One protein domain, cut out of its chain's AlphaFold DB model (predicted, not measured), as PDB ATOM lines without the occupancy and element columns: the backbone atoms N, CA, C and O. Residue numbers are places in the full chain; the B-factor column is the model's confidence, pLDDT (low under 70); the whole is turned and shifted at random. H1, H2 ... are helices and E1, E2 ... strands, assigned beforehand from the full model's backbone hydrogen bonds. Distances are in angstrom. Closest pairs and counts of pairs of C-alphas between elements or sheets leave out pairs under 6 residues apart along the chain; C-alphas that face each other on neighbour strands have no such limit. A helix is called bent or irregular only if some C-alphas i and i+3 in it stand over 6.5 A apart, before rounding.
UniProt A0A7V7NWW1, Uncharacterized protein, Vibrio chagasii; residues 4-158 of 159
ATOM      1  N   LYS A   4     201.523 195.459 153.681       92.81
ATOM      2  CA  LYS A   4     202.335 194.729 152.694       92.81
ATOM      3  C   LYS A   4     203.488 193.963 153.339       92.81
ATOM      4  O   LYS A   4     203.807 192.873 152.892       92.81
ATOM      5  N   ILE A   5     204.068 194.494 154.421       93.38
ATOM      6  CA  ILE A   5     205.086 193.775 155.204       93.38
ATOM      7  C   ILE A   5     204.442 192.589 155.932       93.38
ATOM      8  O   ILE A   5     205.021 191.514 155.946       93.38
ATOM      9  N   LEU A   6     203.239 192.753 156.495       92.56
ATOM     10  CA  LEU A   6     202.481 191.648 157.100       92.56
ATOM     11  C   LEU A   6     202.124 190.563 156.072       92.56
ATOM     12  O   LEU A   6     202.281 189.382 156.353       92.56
ATOM     13  N   GLN A   7     201.670 190.954 154.881       93.12
ATOM     14  CA  GLN A   7     201.352 190.035 153.785       93.12
ATOM     15  C   GLN A   7     202.597 189.287 153.307       93.12
ATOM     16  O   GLN A   7     202.570 188.064 153.226       93.12
ATOM     17  N   ALA A   8     203.702 189.998 153.068       94.50
ATOM     18  CA  ALA A   8     204.969 189.381 152.699       94.50
ATOM     19  C   ALA A   8     205.467 188.430 153.795       94.50
ATOM     20  O   ALA A   8     205.801 187.290 153.500       94.50
ATOM     21  N   LEU A   9     205.450 188.860 155.063       93.69
ATOM     22  CA  LEU A   9     205.835 188.025 156.201       93.69
ATOM     23  C   LEU A   9     205.009 186.740 156.258       93.69
ATOM     24  O   LEU A   9     205.568 185.676 156.492       93.69
ATOM     25  N   PHE A  10     203.699 186.829 156.023       92.06
ATOM     26  CA  PHE A  10     202.828 185.660 156.018       92.06
ATOM     27  C   PHE A  10     203.218 184.673 154.916       92.06
ATOM     28  O   PHE A  10     203.371 183.488 155.191       92.06
ATOM     29  N   LEU A  11     203.416 185.157 153.687       92.50
ATOM     30  CA  LEU A  11     203.772 184.308 152.548       92.50
ATOM     31  C   LEU A  11     205.177 183.706 152.694       92.50
ATOM     32  O   LEU A  11     205.348 182.515 152.462       92.50
ATOM     33  N   PHE A  12     206.161 184.478 153.171       94.00
ATOM     34  CA  PHE A  12     207.486 183.937 153.486       94.00
ATOM     35  C   PHE A  12     207.419 182.879 154.593       94.00
ATOM     36  O   PHE A  12     208.044 181.829 154.469       94.00
ATOM     37  N   ALA A  13     206.641 183.119 155.654       90.62
ATOM     38  CA  ALA A  13     206.457 182.152 156.732       90.62
ATOM     39  C   ALA A  13     205.743 180.881 156.246       90.62
ATOM     40  O   ALA A  13     206.092 179.785 156.680       90.62
ATOM     41  N   TYR A  14     204.786 181.016 155.323       89.31
ATOM     42  CA  TYR A  14     204.108 179.893 154.683       89.31
ATOM     43  C   TYR A  14     205.085 179.056 153.851       89.31
ATOM     44  O   TYR A  14     205.225 177.865 154.120       89.31
ATOM     45  N   CYS A  15     205.842 179.674 152.934       89.50
ATOM     46  CA  CYS A  15     206.856 178.970 152.143       89.50
ATOM     47  C   CYS A  15     207.908 178.291 153.023       89.50
ATOM     48  O   CYS A  15     208.230 177.126 152.809       89.50
ATOM     49  N   TYR A  16     208.426 178.991 154.036       88.75
ATOM     50  CA  TYR A  16     209.394 178.422 154.975       88.75
ATOM     51  C   TYR A  16     208.830 177.186 155.688       88.75
ATOM     52  O   TYR A  16     209.514 176.169 155.813       88.75
ATOM     53  N   LYS A  17     207.565 177.251 156.122       84.44
ATOM     54  CA  LYS A  17     206.886 176.144 156.796       84.44
ATOM     55  C   LYS A  17     206.684 174.949 155.865       84.44
ATOM     56  O   LYS A  17     207.057 173.847 156.254       84.44
ATOM     57  N   CYS A  18     206.176 175.159 154.653       84.38
ATOM     58  CA  CYS A  18     206.003 174.095 153.663       84.38
ATOM     59  C   CYS A  18     207.338 173.412 153.332       84.38
ATOM     60  O   CYS A  18     207.437 172.197 153.453       84.38
ATOM     61  N   ASN A  19     208.394 174.186 153.066       82.06
ATOM     62  CA  ASN A  19     209.737 173.652 152.799       82.06
ATOM     63  C   ASN A  19     210.347 172.884 153.984       82.06
ATOM     64  O   ASN A  19     211.150 171.976 153.792       82.06
ATOM     65  N   SER A  20     209.993 173.240 155.224       80.62
ATOM     66  CA  SER A  20     210.449 172.505 156.412       80.62
ATOM     67  C   SER A  20     209.777 171.137 156.590       80.62
ATOM     68  O   SER A  20     210.264 170.315 157.365       80.62
ATOM     69  N   GLU A  21     208.646 170.913 155.916       78.75
ATOM     70  CA  GLU A  21     207.854 169.681 155.986       78.75
ATOM     71  C   GLU A  21     208.027 168.812 154.738       78.75
ATOM     72  O   GLU A  21     208.056 167.585 154.848       78.75
ATOM     73  N   ASP A  22     208.182 169.447 153.579       82.06
ATOM     74  CA  ASP A  22     208.464 168.822 152.298       82.06
ATOM     75  C   ASP A  22     209.582 169.593 151.586       82.06
ATOM     76  O   ASP A  22     209.364 170.675 151.044       82.06
ATOM     77  N   GLU A  23     210.787 169.019 151.577       82.81
ATOM     78  CA  GLU A  23     211.950 169.603 150.898       82.81
ATOM     79  C   GLU A  23     211.718 169.770 149.387       82.81
ATOM     80  O   GLU A  23     212.375 170.596 148.768       82.81
ATOM     81  N   ALA A  24     210.786 169.024 148.780       85.81
ATOM     82  CA  ALA A  24     210.478 169.167 147.360       85.81
ATOM     83  C   ALA A  24     209.608 170.398 147.053       85.81
ATOM     84  O   ALA A  24     209.484 170.762 145.884       85.81
ATOM     85  N   PHE A  25     209.014 171.046 148.065       83.38
ATOM     86  CA  PHE A  25     208.151 172.215 147.873       83.38
ATOM     87  C   PHE A  25     208.896 173.387 147.216       83.38
ATOM     88  O   PHE A  25     208.316 174.111 146.410       83.38
ATOM     89  N   GLU A  26     210.194 173.555 147.489       86.81
ATOM     90  CA  GLU A  26     210.986 174.636 146.890       86.81
ATOM     91  C   GLU A  26     211.227 174.462 145.392       86.81
ATOM     92  O   GLU A  26     211.542 175.438 144.710       86.81
ATOM     93  N   ASP A  27     211.037 173.245 144.880       88.06
ATOM     94  CA  ASP A  27     211.175 172.911 143.468       88.06
ATOM     95  C   ASP A  27     209.828 172.934 142.717       88.06
ATOM     96  O   ASP A  27     209.800 172.678 141.507       88.06
ATOM     97  N   THR A  28     208.706 173.231 143.390       86.69
ATOM     98  CA  THR A  28     207.391 173.330 142.733       86.69
ATOM     99  C   THR A  28     207.101 174.737 142.210       86.69
ATOM    100  O   THR A  28     207.649 175.738 142.679       86.69
ATOM    101  N   GLU A  29     206.213 174.829 141.216       86.88
ATOM    102  CA  GLU A  29     205.784 176.111 140.645       86.88
ATOM    103  C   GLU A  29     205.077 176.976 141.699       86.88
ATOM    104  O   GLU A  29     205.299 178.184 141.765       86.88
ATOM    105  N   GLU A  30     204.294 176.351 142.578       82.94
ATOM    106  CA  GLU A  30     203.590 177.004 143.678       82.94
ATOM    107  C   GLU A  30     204.572 177.596 144.695       82.94
ATOM    108  O   GLU A  30     204.440 178.764 145.065       82.94
ATOM    109  N   GLY A  31     205.575 176.824 145.131       85.69
ATOM    110  CA  GLY A  31     206.566 177.287 146.102       85.69
ATOM    111  C   GLY A  31     207.370 178.483 145.592       85.69
ATOM    112  O   GLY A  31     207.548 179.465 146.322       85.69
ATOM    113  N   ILE A  32     207.779 178.434 144.321       89.06
ATOM    114  CA  ILE A  32     208.490 179.522 143.638       89.06
ATOM    115  C   ILE A  32     207.589 180.754 143.482       89.06
ATOM    116  O   ILE A  32     208.013 181.875 143.771       89.06
ATOM    117  N   GLU A  33     206.342 180.584 143.042       89.88
ATOM    118  CA  GLU A  33     205.459 181.719 142.765       89.88
ATOM    119  C   GLU A  33     204.984 182.419 144.046       89.88
ATOM    120  O   GLU A  33     204.949 183.649 144.100       89.88
ATOM    121  N   ILE A  34     204.698 181.676 145.119       89.94
ATOM    122  CA  ILE A  34     204.346 182.279 146.413       89.94
ATOM    123  C   ILE A  34     205.516 183.111 146.956       89.94
ATOM    124  O   ILE A  34     205.303 184.223 147.455       89.94
ATOM    125  N   GLU A  35     206.751 182.619 146.823       93.19
ATOM    126  CA  GLU A  35     207.946 183.375 147.201       93.19
ATOM    127  C   GLU A  35     208.095 184.651 146.353       93.19
ATOM    128  O   GLU A  35     208.321 185.733 146.900       93.19
ATOM    129  N   ASN A  36     207.907 184.560 145.033       92.56
ATOM    130  CA  ASN A  36     207.956 185.721 144.140       92.56
ATOM    131  C   ASN A  36     206.912 186.777 144.519       92.56
ATOM    132  O   ASN A  36     207.218 187.971 144.570       92.56
ATOM    133  N   ILE A  37     205.683 186.360 144.836       92.69
ATOM    134  CA  ILE A  37     204.627 187.258 145.319       92.69
ATOM    135  C   ILE A  37     205.062 187.944 146.623       92.69
ATOM    136  O   ILE A  37     204.871 189.155 146.779       92.69
ATOM    137  N   ALA A  38     205.673 187.199 147.549       94.12
ATOM    138  CA  ALA A  38     206.180 187.744 148.803       94.12
ATOM    139  C   ALA A  38     207.281 188.794 148.570       94.12
ATOM    140  O   ALA A  38     207.223 189.876 149.165       94.12
ATOM    141  N   PHE A  39     208.232 188.534 147.663       94.75
ATOM    142  CA  PHE A  39     209.265 189.500 147.274       94.75
ATOM    143  C   PHE A  39     208.682 190.747 146.607       94.75
ATOM    144  O   PHE A  39     208.964 191.860 147.053       94.75
ATOM    145  N   ASN A  40     207.781 190.584 145.639       93.31
ATOM    146  CA  ASN A  40     207.106 191.703 144.977       93.31
ATOM    147  C   ASN A  40     206.384 192.617 145.978       93.31
ATOM    148  O   ASN A  40     206.355 193.839 145.815       93.31
ATOM    149  N   LEU A  41     205.786 192.043 147.024       93.75
ATOM    150  CA  LEU A  41     205.143 192.804 148.090       93.75
ATOM    151  C   LEU A  41     206.139 193.607 148.915       93.75
ATOM    152  O   LEU A  41     205.889 194.785 149.183       93.75
ATOM    153  N   ILE A  42     207.231 192.978 149.350       93.06
ATOM    154  CA  ILE A  42     208.179 193.606 150.270       93.06
ATOM    155  C   ILE A  42     209.062 194.654 149.579       93.06
ATOM    156  O   ILE A  42     209.385 195.661 150.210       93.06
ATOM    157  N   GLU A  43     209.328 194.510 148.277       93.38
ATOM    158  CA  GLU A  43     209.974 195.528 147.429       93.38
ATOM    159  C   GLU A  43     209.167 196.831 147.341       93.38
ATOM    160  O   GLU A  43     209.724 197.919 147.206       93.38
ATOM    161  N   GLN A  44     207.843 196.758 147.489       92.31
ATOM    162  CA  GLN A  44     206.957 197.930 147.499       92.31
ATOM    163  C   GLN A  44     206.893 198.623 148.870       92.31
ATOM    164  O   GLN A  44     205.982 199.418 149.135       92.31
ATOM    165  N   THR A  45     207.813 198.295 149.778       92.25
ATOM    166  CA  THR A  45     207.862 198.812 151.148       92.25
ATOM    167  C   THR A  45     209.211 199.462 151.441       92.25
ATOM    168  O   THR A  45     210.090 199.535 150.594       92.25
ATOM    169  N   SER A  46     209.383 199.962 152.664       89.75
ATOM    170  CA  SER A  46     210.659 200.502 153.142       89.75
ATOM    171  C   SER A  46     211.569 199.439 153.778       89.75
ATOM    172  O   SER A  46     212.481 199.795 154.524       89.75
ATOM    173  N   PHE A  47     211.280 198.146 153.591       92.31
ATOM    174  CA  PHE A  47     212.139 197.076 154.090       92.31
ATOM    175  C   PHE A  47     213.470 197.081 153.316       92.31
ATOM    176  O   PHE A  47     213.452 197.120 152.088       92.31
ATOM    177  N   PRO A  48     214.633 197.038 153.990       92.00
ATOM    178  CA  PRO A  48     215.924 197.246 153.340       92.00
ATOM    179  C   PRO A  48     216.458 195.965 152.670       92.00
ATOM    180  O   PRO A  48     217.501 195.452 153.079       92.00
ATOM    181  N   LEU A  49     215.760 195.448 151.649       90.62
ATOM    182  CA  LEU A  49     216.134 194.218 150.922       90.62
ATOM    183  C   LEU A  49     217.572 194.246 150.386       90.62
ATOM    184  O   LEU A  49     218.273 193.239 150.441       90.62
ATOM    185  N   GLU A  50     218.036 195.415 149.945       90.50
ATOM    186  CA  GLU A  50     219.372 195.637 149.370       90.50
ATOM    187  C   GLU A  50     220.506 195.193 150.311       90.50
ATOM    188  O   GLU A  50     221.577 194.787 149.867       90.50
ATOM    189  N   LYS A  51     220.280 195.223 151.632       91.38
ATOM    190  CA  LYS A  51     221.271 194.768 152.622       91.38
ATOM    191  C   LYS A  51     221.532 193.264 152.557       91.38
ATOM    192  O   LYS A  51     222.568 192.812 153.042       91.38
ATOM    193  N   TYR A  52     220.602 192.506 151.984       90.38
ATOM    194  CA  TYR A  52     220.604 191.048 151.967       90.38
ATOM    195  C   TYR A  52     220.805 190.475 150.557       90.38
ATOM    196  O   TYR A  52     220.929 189.263 150.416       90.38
ATOM    197  N   GLU A  53     220.912 191.323 149.525       88.69
ATOM    198  CA  GLU A  53     220.969 190.941 148.103       88.69
ATOM    199  C   GLU A  53     221.992 189.831 147.813       88.69
ATOM    200  O   GLU A  53     221.680 188.839 147.160       88.69
ATOM    201  N   ALA A  54     223.206 189.940 148.363       86.50
ATOM    202  CA  ALA A  54     224.265 188.954 148.142       86.50
ATOM    203  C   ALA A  54     223.949 187.563 148.723       86.50
ATOM    204  O   ALA A  54     224.434 186.558 148.198       86.50
ATOM    205  N   VAL A  55     223.182 187.509 149.817       88.12
ATOM    206  CA  VAL A  55     222.747 186.260 150.458       88.12
ATOM    207  C   VAL A  55     221.535 185.707 149.713       88.12
ATOM    208  O   VAL A  55     221.517 184.528 149.368       88.12
ATOM    209  N   LEU A  56     220.579 186.576 149.372       90.62
ATOM    210  CA  LEU A  56     219.389 186.220 148.603       90.62
ATOM    211  C   LEU A  56     219.739 185.645 147.227       90.62
ATOM    212  O   LEU A  56     219.185 184.628 146.836       90.62
ATOM    213  N   ALA A  57     220.726 186.205 146.527       88.06
ATOM    214  CA  ALA A  57     221.143 185.725 145.208       88.06
ATOM    215  C   ALA A  57     221.754 184.307 145.203       88.06
ATOM    216  O   ALA A  57     222.009 183.757 144.134       88.06
ATOM    217  N   ARG A  58     222.064 183.737 146.376       85.38
ATOM    218  CA  ARG A  58     222.747 182.439 146.510       85.38
ATOM    219  C   ARG A  58     221.942 181.385 147.264       85.38
ATOM    220  O   ARG A  58     222.282 180.214 147.139       85.38
ATOM    221  N   GLY A  59     220.954 181.788 148.061       86.50
ATOM    222  CA  GLY A  59     220.099 180.862 148.806       86.50
ATOM    223  C   GLY A  59     219.064 180.194 147.905       86.50
ATOM    224  O   GLY A  59     218.674 180.779 146.895       86.50
ATOM    225  N   ASN A  60     218.615 178.995 148.276       88.38
ATOM    226  CA  ASN A  60     217.392 178.384 147.743       88.38
ATOM    227  C   ASN A  60     216.141 179.045 148.363       88.38
ATOM    228  O   ASN A  60     216.263 179.966 149.176       88.38
ATOM    229  N   VAL A  61     214.938 178.619 147.963       87.44
ATOM    230  CA  VAL A  61     213.676 179.196 148.470       87.44
ATOM    231  C   VAL A  61     213.610 179.056 149.991       87.44
ATOM    232  O   VAL A  61     213.263 180.012 150.690       87.44
ATOM    233  N   PHE A  62     213.995 177.898 150.536       88.62
ATOM    234  CA  PHE A  62     214.029 177.686 151.981       88.62
ATOM    235  C   PHE A  62     214.932 178.694 152.712       88.62
ATOM    236  O   PHE A  62     214.483 179.368 153.643       88.62
ATOM    237  N   ASP A  63     216.184 178.857 152.279       89.75
ATOM    238  CA  ASP A  63     217.145 179.757 152.922       89.75
ATOM    239  C   ASP A  63     216.716 181.226 152.818       89.75
ATOM    240  O   ASP A  63     216.843 181.991 153.780       89.75
ATOM    241  N   ARG A  64     216.186 181.631 151.656       92.69
ATOM    242  CA  ARG A  64     215.710 183.000 151.417       92.69
ATOM    243  C   ARG A  64     214.494 183.328 152.274       92.69
ATOM    244  O   ARG A  64     214.495 184.353 152.958       92.69
ATOM    245  N   THR A  65     213.488 182.456 152.276       91.31
ATOM    246  CA  THR A  65     212.260 182.641 153.066       91.31
ATOM    247  C   THR A  65     212.576 182.695 154.558       91.31
ATOM    248  O   THR A  65     212.141 183.627 155.235       91.31
ATOM    249  N   LYS A  66     213.427 181.788 155.056       91.81
ATOM    250  CA  LYS A  66     213.899 181.794 156.445       91.81
ATOM    251  C   LYS A  66     214.572 183.113 156.825       91.81
ATOM    252  O   LYS A  66     214.174 183.742 157.805       91.81
ATOM    253  N   LEU A  67     215.570 183.541 156.047       92.75
ATOM    254  CA  LEU A  67     216.322 184.771 156.309       92.75
ATOM    255  C   LEU A  67     215.393 185.985 156.393       92.75
ATOM    256  O   LEU A  67     215.522 186.816 157.292       92.75
ATOM    257  N   ILE A  68     214.459 186.102 155.449       93.88
ATOM    258  CA  ILE A  68     213.559 187.250 155.394       93.88
ATOM    259  C   ILE A  68     212.554 187.231 156.550       93.88
ATOM    260  O   ILE A  68     212.304 188.290 157.128       93.88
ATOM    261  N   VAL A  69     212.033 186.066 156.950       92.00
ATOM    262  CA  VAL A  69     211.197 185.951 158.159       92.00
ATOM    263  C   VAL A  69     211.964 186.449 159.385       92.00
ATOM    264  O   VAL A  69     211.472 187.336 160.084       92.00
ATOM    265  N   GLU A  70     213.180 185.947 159.610       90.50
ATOM    266  CA  GLU A  70     214.017 186.326 160.756       90.50
ATOM    267  C   GLU A  70     214.297 187.838 160.786       90.50
ATOM    268  O   GLU A  70     214.178 188.487 161.829       90.50
ATOM    269  N   GLU A  71     214.616 188.437 159.636       91.88
ATOM    270  CA  GLU A  71     214.949 189.859 159.558       91.88
ATOM    271  C   GLU A  71     213.714 190.774 159.646       91.88
ATOM    272  O   GLU A  71     213.794 191.830 160.281       91.88
ATOM    273  N   ILE A  72     212.552 190.386 159.102       91.12
ATOM    274  CA  ILE A  72     211.298 191.126 159.329       91.12
ATOM    275  C   ILE A  72     210.926 191.083 160.809       91.12
ATOM    276  O   ILE A  72     210.630 192.129 161.393       91.12
ATOM    277  N   VAL A  73     210.966 189.904 161.431       88.00
ATOM    278  CA  VAL A  73     210.658 189.746 162.855       88.00
ATOM    279  C   VAL A  73     211.556 190.651 163.691       88.00
ATOM    280  O   VAL A  73     211.062 191.462 164.469       88.00
ATOM    281  N   LYS A  74     212.868 190.591 163.473       86.44
ATOM    282  CA  LYS A  74     213.854 191.386 164.211       86.44
ATOM    283  C   LYS A  74     213.671 192.897 164.060       86.44
ATOM    284  O   LYS A  74     213.944 193.642 164.998       86.44
ATOM    285  N   LEU A  75     213.267 193.367 162.880       86.88
ATOM    286  CA  LEU A  75     213.116 194.798 162.602       86.88
ATOM    287  C   LEU A  75     211.766 195.366 163.055       86.88
ATOM    288  O   LEU A  75     211.692 196.556 163.366       86.88
ATOM    289  N   PHE A  76     210.706 194.556 163.053       82.69
ATOM    290  CA  PHE A  76     209.337 195.052 163.211       82.69
ATOM    291  C   PHE A  76     208.563 194.468 164.395       82.69
ATOM    292  O   PHE A  76     207.559 195.071 164.787       82.69
ATOM    293  N   CYS A  77     208.995 193.350 164.979       78.25
ATOM    294  CA  CYS A  77     208.421 192.843 166.224       78.25
ATOM    295  C   CYS A  77     209.127 193.496 167.417       78.25
ATOM    296  O   CYS A  77     210.345 193.676 167.416       78.25
ATOM    297  N   SER A  78     208.360 193.905 168.430       69.12
ATOM    298  CA  SER A  78     208.941 194.449 169.659       69.12
ATOM    299  C   SER A  78     209.728 193.360 170.404       69.12
ATOM    300  O   SER A  78     209.406 192.180 170.266       69.12
ATOM    301  N   PRO A  79     210.709 193.728 171.248       63.75
ATOM    302  CA  PRO A  79     211.423 192.766 172.091       63.75
ATOM    303  C   PRO A  79     210.490 191.918 172.975       63.75
ATOM    304  O   PRO A  79     210.716 190.736 173.192       63.75
ATOM    305  N   GLU A  80     209.381 192.512 173.422       57.84
ATOM    306  CA  GLU A  80     208.335 191.824 174.189       57.84
ATOM    307  C   GLU A  80     207.659 190.701 173.386       57.84
ATOM    308  O   GLU A  80     207.258 189.694 173.956       57.84
ATOM    309  N   ILE A  81     207.562 190.859 172.062       59.22
ATOM    310  CA  ILE A  81     207.074 189.824 171.150       59.22
ATOM    311  C   ILE A  81     208.188 188.813 170.853       59.22
ATOM    312  O   ILE A  81     207.896 187.626 170.790       59.22
ATOM    313  N   SER A  82     209.449 189.244 170.717       56.16
ATOM    314  CA  SER A  82     210.572 188.342 170.406       56.16
ATOM    315  C   SER A  82     210.958 187.398 171.547       56.16
ATOM    316  O   SER A  82     211.568 186.365 171.295       56.16
ATOM    317  N   ASP A  83     210.624 187.745 172.791       61.38
ATOM    318  CA  ASP A  83     210.888 186.910 173.971       61.38
ATOM    319  C   ASP A  83     209.751 185.901 174.258       61.38
ATOM    320  O   ASP A  83     209.828 185.122 175.212       61.38
ATOM    321  N   SER A  84     208.692 185.898 173.437       66.06
ATOM    322  CA  SER A  84     207.517 185.026 173.562       66.06
ATOM    323  C   SER A  84     207.200 184.307 172.245       66.06
ATOM    324  O   SER A  84     207.629 184.747 171.184       66.06
ATOM    325  N   ASP A  85     206.433 183.209 172.303       72.06
ATOM    326  CA  ASP A  85     205.944 182.543 171.087       72.06
ATOM    327  C   ASP A  85     205.107 183.546 170.259       72.06
ATOM    328  O   ASP A  85     204.027 183.968 170.697       72.06
ATOM    329  N   CYS A  86     205.591 183.909 169.067       80.81
ATOM    330  CA  CYS A  86     204.914 184.834 168.157       80.81
ATOM    331  C   CYS A  86     204.371 184.095 166.938       80.81
ATOM    332  O   CYS A  86     205.048 183.259 166.335       80.81
ATOM    333  N   PHE A  87     203.150 184.441 166.546       84.31
ATOM    334  CA  PHE A  87     202.452 183.845 165.420       84.31
ATOM    335  C   PHE A  87     202.013 184.924 164.435       84.31
ATOM    336  O   PHE A  87     201.633 186.031 164.824       84.31
ATOM    337  N   ILE A  88     201.999 184.574 163.154       86.62
ATOM    338  CA  ILE A  88     201.260 185.308 162.136       86.62
ATOM    339  C   ILE A  88     200.020 184.511 161.740       86.62
ATOM    340  O   ILE A  88     200.082 183.312 161.473       86.62
ATOM    341  N   ALA A  89     198.882 185.189 161.755       84.81
ATOM    342  CA  ALA A  89     197.568 184.617 161.543       84.81
ATOM    343  C   ALA A  89     196.940 185.149 160.262       84.81
ATOM    344  O   ALA A  89     197.154 186.311 159.917       84.81
ATOM    345  N   LEU A  90     196.121 184.336 159.601       83.75
ATOM    346  CA  LEU A  90     195.297 184.735 158.467       83.75
ATOM    347  C   LEU A  90     193.908 184.103 158.575       83.75
ATOM    348  O   LEU A  90     193.775 182.882 158.629       83.75
ATOM    349  N   SER A  91     192.872 184.939 158.565       74.44
ATOM    350  CA  SER A  91     191.485 184.491 158.430       74.44
ATOM    351  C   SER A  91     191.221 184.063 156.996       74.44
ATOM    352  O   SER A  91     191.613 184.778 156.077       74.44
ATOM    353  N   GLU A  92     190.493 182.961 156.827       69.25
ATOM    354  CA  GLU A  92     190.049 182.461 155.523       69.25
ATOM    355  C   GLU A  92     191.233 182.244 154.573       69.25
ATOM    356  O   GLU A  92     191.341 182.872 153.522       69.25
ATOM    357  N   SER A  93     192.147 181.350 154.974       66.31
ATOM    358  CA  SER A  93     193.304 180.996 154.148       66.31
ATOM    359  C   SER A  93     192.854 180.555 152.751       66.31
ATOM    360  O   SER A  93     192.077 179.597 152.649       66.31
ATOM    361  N   PRO A  94     193.348 181.199 151.679       67.94
ATOM    362  CA  PRO A  94     193.105 180.716 150.334       67.94
ATOM    363  C   PRO A  94     193.813 179.375 150.128       67.94
ATOM    364  O   PRO A  94     194.734 179.006 150.865       67.94
ATOM    365  N   LEU A  95     193.377 178.647 149.103       70.12
ATOM    366  CA  LEU A  95     194.137 177.526 148.568       70.12
ATOM    367  C   LEU A  95     195.310 178.117 147.784       70.12
ATOM    368  O   LEU A  95     195.134 178.562 146.656       70.12
ATOM    369  N   PHE A  96     196.485 178.188 148.405       69.50
ATOM    370  CA  PHE A  96     197.679 178.758 147.771       69.50
ATOM    371  C   PHE A  96     198.144 177.955 146.548       69.50
ATOM    372  O   PHE A  96     198.729 178.523 145.634       69.50
ATOM    373  N   GLU A  97     197.808 176.666 146.508       65.62
ATOM    374  CA  GLU A  97     198.021 175.762 145.371       65.62
ATOM    375  C   GLU A  97     196.982 175.949 144.247       65.62
ATOM    376  O   GLU A  97     197.093 175.331 143.191       65.62
ATOM    377  N   ASP A  98     195.937 176.766 144.449       70.12
ATOM    378  CA  ASP A  98     194.945 177.037 143.407       70.12
ATOM    379  C   ASP A  98     195.570 177.928 142.316       70.12
ATOM    380  O   ASP A  98     195.975 179.061 142.604       70.12
ATOM    381  N   PRO A  99     195.593 177.496 141.041       67.38
ATOM    382  CA  PRO A  99     196.082 178.319 139.938       67.38
ATOM    383  C   PRO A  99     195.377 179.681 139.827       67.38
ATOM    384  O   PRO A  99     195.965 180.649 139.338       67.38
ATOM    385  N   ALA A 100     194.125 179.796 140.284       68.25
ATOM    386  CA  ALA A 100     193.408 181.069 140.352       68.25
ATOM    387  C   ALA A 100     194.017 182.028 141.389       68.25
ATOM    388  O   ALA A 100     194.021 183.243 141.173       68.25
ATOM    389  N   PHE A 101     194.566 181.502 142.492       71.88
ATOM    390  CA  PHE A 101     195.300 182.302 143.467       71.88
ATOM    391  C   PHE A 101     196.565 182.905 142.840       71.88
ATOM    392  O   PHE A 101     196.766 184.121 142.908       71.88
ATOM    393  N   LEU A 102     197.360 182.055 142.184       72.50
ATOM    394  CA  LEU A 102     198.656 182.399 141.589       72.50
ATOM    395  C   LEU A 102     198.523 183.349 140.384       72.50
ATOM    396  O   LEU A 102     199.300 184.290 140.241       72.50
ATOM    397  N   SER A 103     197.497 183.163 139.548       71.06
ATOM    398  CA  SER A 103     197.275 183.981 138.342       71.06
ATOM    399  C   SER A 103     196.619 185.348 138.595       71.06
ATOM    400  O   SER A 103     196.889 186.292 137.853       71.06
ATOM    401  N   GLU A 104     195.794 185.498 139.639       75.00
ATOM    402  CA  GLU A 104     195.185 186.782 140.045       75.00
ATOM    403  C   GLU A 104     195.895 187.399 141.272       75.00
ATOM    404  O   GLU A 104     195.251 187.944 142.178       75.00
ATOM    405  N   ASN A 105     197.231 187.318 141.317       71.00
ATOM    406  CA  ASN A 105     198.030 187.647 142.502       71.00
ATOM    407  C   ASN A 105     197.704 189.025 143.127       71.00
ATOM    408  O   ASN A 105     197.433 189.087 144.321       71.00
ATOM    409  N   GLU A 106     197.613 190.119 142.365       72.00
ATOM    410  CA  GLU A 106     197.332 191.463 142.905       72.00
ATOM    411  C   GLU A 106     195.993 191.540 143.657       72.00
ATOM    412  O   GLU A 106     195.890 192.148 144.732       72.00
ATOM    413  N   ARG A 107     194.953 190.910 143.103       72.06
ATOM    414  CA  ARG A 107     193.607 190.903 143.682       72.06
ATOM    415  C   ARG A 107     193.556 190.019 144.923       72.06
ATOM    416  O   ARG A 107     192.996 190.430 145.940       72.06
ATOM    417  N   ASN A 108     194.153 188.835 144.843       75.56
ATOM    418  CA  ASN A 108     194.117 187.845 145.915       75.56
ATOM    419  C   ASN A 108     194.978 188.265 147.102       75.56
ATOM    420  O   ASN A 108     194.541 188.191 148.249       75.56
ATOM    421  N   VAL A 109     196.155 188.823 146.836       80.56
ATOM    422  CA  VAL A 109     197.037 189.385 147.859       80.56
ATOM    423  C   VAL A 109     196.375 190.554 148.579       80.56
ATOM    424  O   VAL A 109     196.465 190.653 149.798       80.56
ATOM    425  N   SER A 110     195.637 191.410 147.866       80.25
ATOM    426  CA  SER A 110     194.879 192.505 148.490       80.25
ATOM    427  C   SER A 110     193.794 192.015 149.460       80.25
ATOM    428  O   SER A 110     193.401 192.753 150.367       80.25
ATOM    429  N   ALA A 111     193.309 190.780 149.289       81.69
ATOM    430  CA  ALA A 111     192.355 190.151 150.196       81.69
ATOM    431  C   ALA A 111     193.026 189.536 151.438       81.69
ATOM    432  O   ALA A 111     192.357 189.383 152.462       81.69
ATOM    433  N   LEU A 112     194.334 189.250 151.389       84.94
ATOM    434  CA  LEU A 112     195.089 188.756 152.538       84.94
ATOM    435  C   LEU A 112     195.159 189.839 153.617       84.94
ATOM    436  O   LEU A 112     195.743 190.907 153.417       84.94
ATOM    437  N   LYS A 113     194.603 189.546 154.793       88.00
ATOM    438  CA  LYS A 113     194.634 190.445 155.956       88.00
ATOM    439  C   LYS A 113     195.298 189.773 157.155       88.00
ATOM    440  O   LYS A 113     194.616 189.532 158.151       88.00
ATOM    441  N   PRO A 114     196.596 189.438 157.070       89.62
ATOM    442  CA  PRO A 114     197.262 188.780 158.173       89.62
ATOM    443  C   PRO A 114     197.514 189.730 159.347       89.62
ATOM    444  O   PRO A 114     197.685 190.940 159.165       89.62
ATOM    445  N   TRP A 115     197.566 189.174 160.556       88.81
ATOM    446  CA  TRP A 115     197.893 189.902 161.784       88.81
ATOM    447  C   TRP A 115     198.861 189.109 162.662       88.81
ATOM    448  O   TRP A 115     198.935 187.887 162.582       88.81
ATOM    449  N   LEU A 116     199.616 189.818 163.502       86.88
ATOM    450  CA  LEU A 116     200.466 189.194 164.514       86.88
ATOM    451  C   LEU A 116     199.637 188.860 165.750       86.88
ATOM    452  O   LEU A 116     198.789 189.655 166.158       86.88
ATOM    453  N   CYS A 117     199.912 187.717 166.361       80.19
ATOM    454  CA  CYS A 117     199.296 187.297 167.609       80.19
ATOM    455  C   CYS A 117     200.324 186.635 168.526       80.19
ATOM    456  O   CYS A 117     201.273 185.987 168.081       80.19
ATOM    457  N   THR A 118     200.139 186.834 169.824       78.69
ATOM    458  CA  THR A 118     200.872 186.117 170.866       78.69
ATOM    459  C   THR A 118     200.205 184.774 171.144       78.69
ATOM    460  O   THR A 118     199.064 184.519 170.745       78.69
ATOM    461  N   ARG A 119     200.885 183.909 171.895       73.56
ATOM    462  CA  ARG A 119     200.275 182.682 172.419       73.56
ATOM    463  C   ARG A 119     198.984 182.934 173.203       73.56
ATOM    464  O   ARG A 119     198.036 182.169 173.046       73.56
ATOM    465  N   ASP A 120     198.935 183.982 174.020       72.62
ATOM    466  CA  ASP A 120     197.746 184.308 174.817       72.62
ATOM    467  C   ASP A 120     196.582 184.755 173.925       72.62
ATOM    468  O   ASP A 120     195.441 184.340 174.145       72.62
ATOM    469  N   ASP A 121     196.872 185.500 172.853       72.88
ATOM    470  CA  ASP A 121     195.870 185.863 171.847       72.88
ATOM    471  C   ASP A 121     195.307 184.610 171.162       72.88
ATOM    472  O   ASP A 121     194.089 184.461 171.070       72.88
ATOM    473  N   VAL A 122     196.164 183.662 170.763       68.31
ATOM    474  CA  VAL A 122     195.744 182.376 170.168       68.31
ATOM    475  C   VAL A 122     194.881 181.564 171.137       68.31
ATOM    476  O   VAL A 122     193.854 181.008 170.747       68.31
ATOM    477  N   LEU A 123     195.251 181.508 172.418       65.50
ATOM    478  CA  LEU A 123     194.448 180.837 173.441       65.50
ATOM    479  C   LEU A 123     193.084 181.518 173.624       65.50
ATOM    480  O   LEU A 123     192.088 180.826 173.825       65.50
ATOM    481  N   SER A 124     193.015 182.843 173.486       65.00
ATOM    482  CA  SER A 124     191.767 183.607 173.583       65.00
ATOM    483  C   SER A 124     190.821 183.414 172.387       65.00
ATOM    484  O   SER A 124     189.606 183.533 172.564       65.00
ATOM    485  N   LEU A 125     191.342 183.030 171.209       62.81
ATOM    486  CA  LEU A 125     190.535 182.663 170.032       62.81
ATOM    487  C   LEU A 125     189.660 181.418 170.277       62.81
ATOM    488  O   LEU A 125     188.658 181.230 169.594       62.81
ATOM    489  N   ASN A 126     189.990 180.583 171.271       52.59
ATOM    490  CA  ASN A 126     189.294 179.324 171.572       52.59
ATOM    491  C   ASN A 126     187.994 179.470 172.396       52.59
ATOM    492  O   ASN A 126     187.428 178.457 172.813       52.59
ATOM    493  N   ASN A 127     187.500 180.684 172.667       41.03
ATOM    494  CA  ASN A 127     186.385 180.881 173.607       41.03
ATOM    495  C   ASN A 127     184.956 180.689 173.053       41.03
ATOM    496  O   ASN A 127     184.015 180.862 173.819       41.03
ATOM    497  N   GLU A 128     184.769 180.212 171.817       38.53
ATOM    498  CA  GLU A 128     183.562 179.448 171.435       38.53
ATOM    499  C   GLU A 128     183.932 178.287 170.481       38.53
ATOM    500  O   GLU A 128     184.120 178.508 169.285       38.53
ATOM    501  N   PRO A 129     184.063 177.037 170.973       38.84
ATOM    502  CA  PRO A 129     184.508 175.909 170.163       38.84
ATOM    503  C   PRO A 129     183.338 175.104 169.574       38.84
ATOM    504  O   PRO A 129     182.581 174.464 170.304       38.84
ATOM    505  N   SER A 130     183.270 175.001 168.246       34.81
ATOM    506  CA  SER A 130     182.686 173.850 167.536       34.81
ATOM    507  C   SER A 130     183.817 173.031 166.908       34.81
ATOM    508  O   SER A 130     184.016 172.980 165.699       34.81
ATOM    509  N   VAL A 131     184.613 172.408 167.778       36.19
ATOM    510  CA  VAL A 131     185.800 171.623 167.419       36.19
ATOM    511  C   VAL A 131     185.374 170.292 166.798       36.19
ATOM    512  O   VAL A 131     184.999 169.357 167.505       36.19
ATOM    513  N   ILE A 132     185.475 170.179 165.473       34.38
ATOM    514  CA  ILE A 132     185.593 168.879 164.804       34.38
ATOM    515  C   ILE A 132     187.093 168.579 164.706       34.38
ATOM    516  O   ILE A 132     187.739 168.835 163.697       34.38
ATOM    517  N   MET A 133     187.661 168.047 165.791       34.03
ATOM    518  CA  MET A 133     188.965 167.377 165.765       34.03
ATOM    519  C   MET A 133     188.803 166.056 165.008       34.03
ATOM    520  O   MET A 133     188.615 165.020 165.637       34.03
ATOM    521  N   ASN A 134     188.837 166.057 163.678       31.17
ATOM    522  CA  ASN A 134     188.974 164.800 162.950       31.17
ATOM    523  C   ASN A 134     189.868 164.945 161.712       31.17
ATOM    524  O   ASN A 134     189.661 165.802 160.864       31.17
ATOM    525  N   GLU A 135     190.846 164.036 161.674       32.38
ATOM    526  CA  GLU A 135     191.677 163.571 160.549       32.38
ATOM    527  C   GLU A 135     193.040 164.229 160.258       32.38
ATOM    528  O   GLU A 135     193.920 163.513 159.786       32.38
ATOM    529  N   LEU A 136     193.330 165.472 160.660       35.78
ATOM    530  CA  LEU A 136     194.687 166.050 160.475       35.78
ATOM    531  C   LEU A 136     195.658 165.810 161.651       35.78
ATOM    532  O   LEU A 136     196.867 165.975 161.512       35.78
ATOM    533  N   ASN A 137     195.151 165.339 162.794       34.22
ATOM    534  CA  ASN A 137     195.933 165.090 164.018       34.22
ATOM    535  C   ASN A 137     196.709 163.756 164.037       34.22
ATOM    536  O   ASN A 137     197.324 163.420 165.047       34.22
ATOM    537  N   ASN A 138     196.707 162.986 162.944       30.06
ATOM    538  CA  ASN A 138     197.483 161.739 162.864       30.06
ATOM    539  C   ASN A 138     198.978 161.953 162.574       30.06
ATOM    540  O   ASN A 138     199.744 160.992 162.566       30.06
ATOM    541  N   LEU A 139     199.416 163.200 162.405       32.97
ATOM    542  CA  LEU A 139     200.823 163.576 162.412       32.97
ATOM    543  C   LEU A 139     201.038 164.487 163.617       32.97
ATOM    544  O   LEU A 139     200.667 165.656 163.589       32.97
ATOM    545  N   GLY A 140     201.630 163.957 164.691       34.09
ATOM    546  CA  GLY A 140     201.956 164.682 165.930       34.09
ATOM    547  C   GLY A 140     202.997 165.804 165.776       34.09
ATOM    548  O   GLY A 140     203.778 166.041 166.694       34.09
ATOM    549  N   HIS A 141     203.035 166.469 164.619       34.38
ATOM    550  CA  HIS A 141     204.062 167.407 164.175       34.38
ATOM    551  C   HIS A 141     203.496 168.707 163.561       34.38
ATOM    552  O   HIS A 141     204.261 169.641 163.328       34.38
ATOM    553  N   LEU A 142     202.170 168.835 163.401       38.94
ATOM    554  CA  LEU A 142     201.503 170.096 163.043       38.94
ATOM    555  C   LEU A 142     201.112 170.891 164.303       38.94
ATOM    556  O   LEU A 142     199.952 170.934 164.704       38.94
ATOM    557  N   GLN A 143     202.073 171.563 164.943       37.97
ATOM    558  CA  GLN A 143     201.728 172.751 165.735       37.97
ATOM    559  C   GLN A 143     201.502 173.916 164.759       37.97
ATOM    560  O   GLN A 143     202.466 174.407 164.179       37.97
ATOM    561  N   GLY A 144     200.252 174.358 164.573       39.25
ATOM    562  CA  GLY A 144     199.962 175.629 163.883       39.25
ATOM    563  C   GLY A 144     198.745 175.644 162.958       39.25
ATOM    564  O   GLY A 144     198.123 176.688 162.810       39.25
ATOM    565  N   LEU A 145     198.293 174.514 162.416       39.00
ATOM    566  CA  LEU A 145     197.031 174.488 161.666       39.00
ATOM    567  C   LEU A 145     195.858 174.248 162.621       39.00
ATOM    568  O   LEU A 145     195.617 173.126 163.057       39.00
ATOM    569  N   TRP A 146     195.155 175.322 162.976       40.81
ATOM    570  CA  TRP A 146     193.973 175.265 163.832       40.81
ATOM    571  C   TRP A 146     192.729 175.549 162.982       40.81
ATOM    572  O   TRP A 146     192.485 176.679 162.575       40.81
ATOM    573  N   ASP A 147     191.930 174.519 162.697       38.75
ATOM    574  CA  ASP A 147     190.609 174.695 162.089       38.75
ATOM    575  C   ASP A 147     189.599 175.076 163.187       38.75
ATOM    576  O   ASP A 147     189.223 174.250 164.022       38.75
ATOM    577  N   PHE A 148     189.196 176.350 163.222       39.75
ATOM    578  CA  PHE A 148     188.232 176.900 164.183       39.75
ATOM    579  C   PHE A 148     186.784 176.880 163.655       39.75
ATOM    580  O   PHE A 148     185.991 177.780 163.933       39.75
ATOM    581  N   GLY A 149     186.404 175.867 162.875       38.84
ATOM    582  CA  GLY A 149     185.050 175.781 162.327       38.84
ATOM    583  C   GLY A 149     184.831 176.789 161.195       38.84
ATOM    584  O   GLY A 149     185.715 177.007 160.374       38.84
ATOM    585  N   SER A 150     183.638 177.392 161.096       39.25
ATOM    586  CA  SER A 150     183.191 178.147 159.902       39.25
ATOM    587  C   SER A 150     184.074 179.332 159.480       39.25
ATOM    588  O   SER A 150     183.850 179.895 158.411       39.25
ATOM    589  N   SER A 151     185.075 179.697 160.280       47.50
ATOM    590  CA  SER A 151     186.121 180.661 159.951       47.50
ATOM    591  C   SER A 151     187.488 179.981 160.111       47.50
ATOM    592  O   SER A 151     188.040 179.921 161.206       47.50
ATOM    593  N   LYS A 152     188.033 179.438 159.018       63.84
ATOM    594  CA  LYS A 152     189.342 178.762 158.997       63.84
ATOM    595  C   LYS A 152     190.460 179.787 159.210       63.84
ATOM    596  O   LYS A 152     190.729 180.570 158.299       63.84
ATOM    597  N   ILE A 153     191.087 179.814 160.387       69.94
ATOM    598  CA  ILE A 153     192.249 180.674 160.661       69.94
ATOM    599  C   ILE A 153     193.522 179.846 160.488       69.94
ATOM    600  O   ILE A 153     193.712 178.845 161.168       69.94
ATOM    601  N   LEU A 154     194.419 180.274 159.606       77.00
ATOM    602  CA  LEU A 154     195.753 179.691 159.481       77.00
ATOM    603  C   LEU A 154     196.716 180.433 160.412       77.00
ATOM    604  O   LEU A 154     196.797 181.658 160.348       77.00
ATOM    605  N   LEU A 155     197.433 179.705 161.273       77.94
ATOM    606  CA  LEU A 155     198.426 180.252 162.202       77.94
ATOM    607  C   LEU A 155     199.811 179.680 161.879       77.94
ATOM    608  O   LEU A 155     199.995 178.468 161.799       77.94
ATOM    609  N   ILE A 156     200.811 180.544 161.735       82.06
ATOM    610  CA  ILE A 156     202.202 180.134 161.518       82.06
ATOM    611  C   ILE A 156     203.052 180.743 162.626       82.06
ATOM    612  O   ILE A 156     203.056 181.959 162.816       82.06
ATOM    613  N   LYS A 157     203.763 179.898 163.376       83.94
ATOM    614  CA  LYS A 157     204.722 180.349 164.390       83.94
ATOM    615  C   LYS A 157     205.958 180.936 163.697       83.94
ATOM    616  O   LYS A 157     206.513 180.288 162.814       83.94
ATOM    617  N   ILE A 158     206.384 182.131 164.107       82.75
ATOM    618  CA  ILE A 158     207.511 182.876 163.512       82.75
ATOM    619  C   ILE A 158     208.626 183.227 164.513       82.75
ATOM    620  O   ILE A 158     209.710 183.609 164.078       82.75
TER     621      ILE A 158
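AT A GLANCE: This is residues 4 to 158 of the 159 residues of an uncharacterized protein of Vibrio chagasii (UniProt A0A7V7NWW1). A three-helix bundle, H1, H3 and H5, stands beside a small sheet of three strands, with H1 in the middle: H3 and H5 pack on H1, and the sheet covers another side of it. The short helix H9 packs on the sheet's other face, and beyond the sheet residues 125 to 152 make a long loop with no named element, on the far side from H4. The printed part has 155 residues, with nine named helices and three named strands in the order H1 H2 H3 H4 H5 H6 E1 H7 H8 E2 H9 E3. The sheet, in the order E2 E1 E3, is antiparallel, and the class is mostly helix. The whole is compact, with a radius of gyration of the C-alphas of 15.7 A and spans of 47 by 38 by 30 A.

IN THESE COORDINATES: Find C-alpha 4 at (202.335, 194.729, 152.694); from there H1 runs 25.9 A, through residues 4 to 21. Next come H2, residues 23 to 27, and H3, residues 29 to 43, which is 21.0 A long. H4 holds residues 49 to 56. H5, residues 61 to 76, begins at C-alpha 61 at (213.676, 179.196, 148.470) and runs 22.1 A. H6, residues 79 to 82, leads to the strand E1, residues 86 to 91, 16.6 A long. H7, residues 99 to 103, and H8, residues 105 to 111, come before E2, residues 115 to 118. H9, residues 119 to 124, follows at once. The strand E3, residues 153 to 157, is 13.0 A long and ends at C-alpha 157 at (204.722, 180.349, 164.390). H4 is irregular, with C-alphas 51 and 54 7.9 A apart; H2 is only just irregular, with C-alphas 23 and 26 6.51 A apart.

HOW THE PARTS SIT: Start at H1, which with H3 and H5 forms a bundle, three helices packed together. H1 touches H3 at a shallow tilt of 29 degrees, opposite ways; their closest C-alphas, those of Ala 8 and Ala 38, are 4.4 A apart. H1 touches H5 at a steep tilt of 42 degrees, opposite ways, closest at the C-alphas of Phe 12 and Thr 65, 5.0 A. H3, with residues 31 to 35 alone, touches H5, closest at the C-alphas of Ile 32 and Val 61, 7.1 A. H1, with residues 15 to 19 alone, touches H2, closest at the C-alphas of Asn 19 and Phe 25, 5.4 A. H3 only just touches H7, with 3 pairs of C-alphas within 8 A. H4 is close to H5 but not clearly touching, and so is H8 to H3. Now look at the sheet: H1 is on it at a height of 9.3 A and runs slantwise to the strands, while H9 is on the opposite face at 6.8 A, over E2. H6 only grazes the sheet. Between E1 and E3, N 88 and O 156 are within hydrogen-bond range at 2.8 A; between E2 and E1, N 89 and O 115 are at 2.8 A. E2, H9 and E3 form a split strand-helix-strand unit, two strands running the same way with E1 between them, and its crossover is right-handed. Every O i to N i+4 pair is within hydrogen-bond range in H1, H3, H5, H7, H8 and H9; in H4 it is 2 of 4, in H2 0 of 1 with 1 of 2 O i to N i+3 pairs, and H6 is too short for such a pair.

THE WHOLE: The two C-alphas farthest apart, those of Ala 54 and Ser 130, are 48.3 A apart. The printed part has no cut. The link from H9 to E3, 28 residues, is long; within it residues 145 to 146 pair, antiparallel, with residues 153 to 154 of E3. The mean pLDDT of the printed part is 75.1, and 46 residues are under 70, among them residues 78 to 84 and 122 to 153.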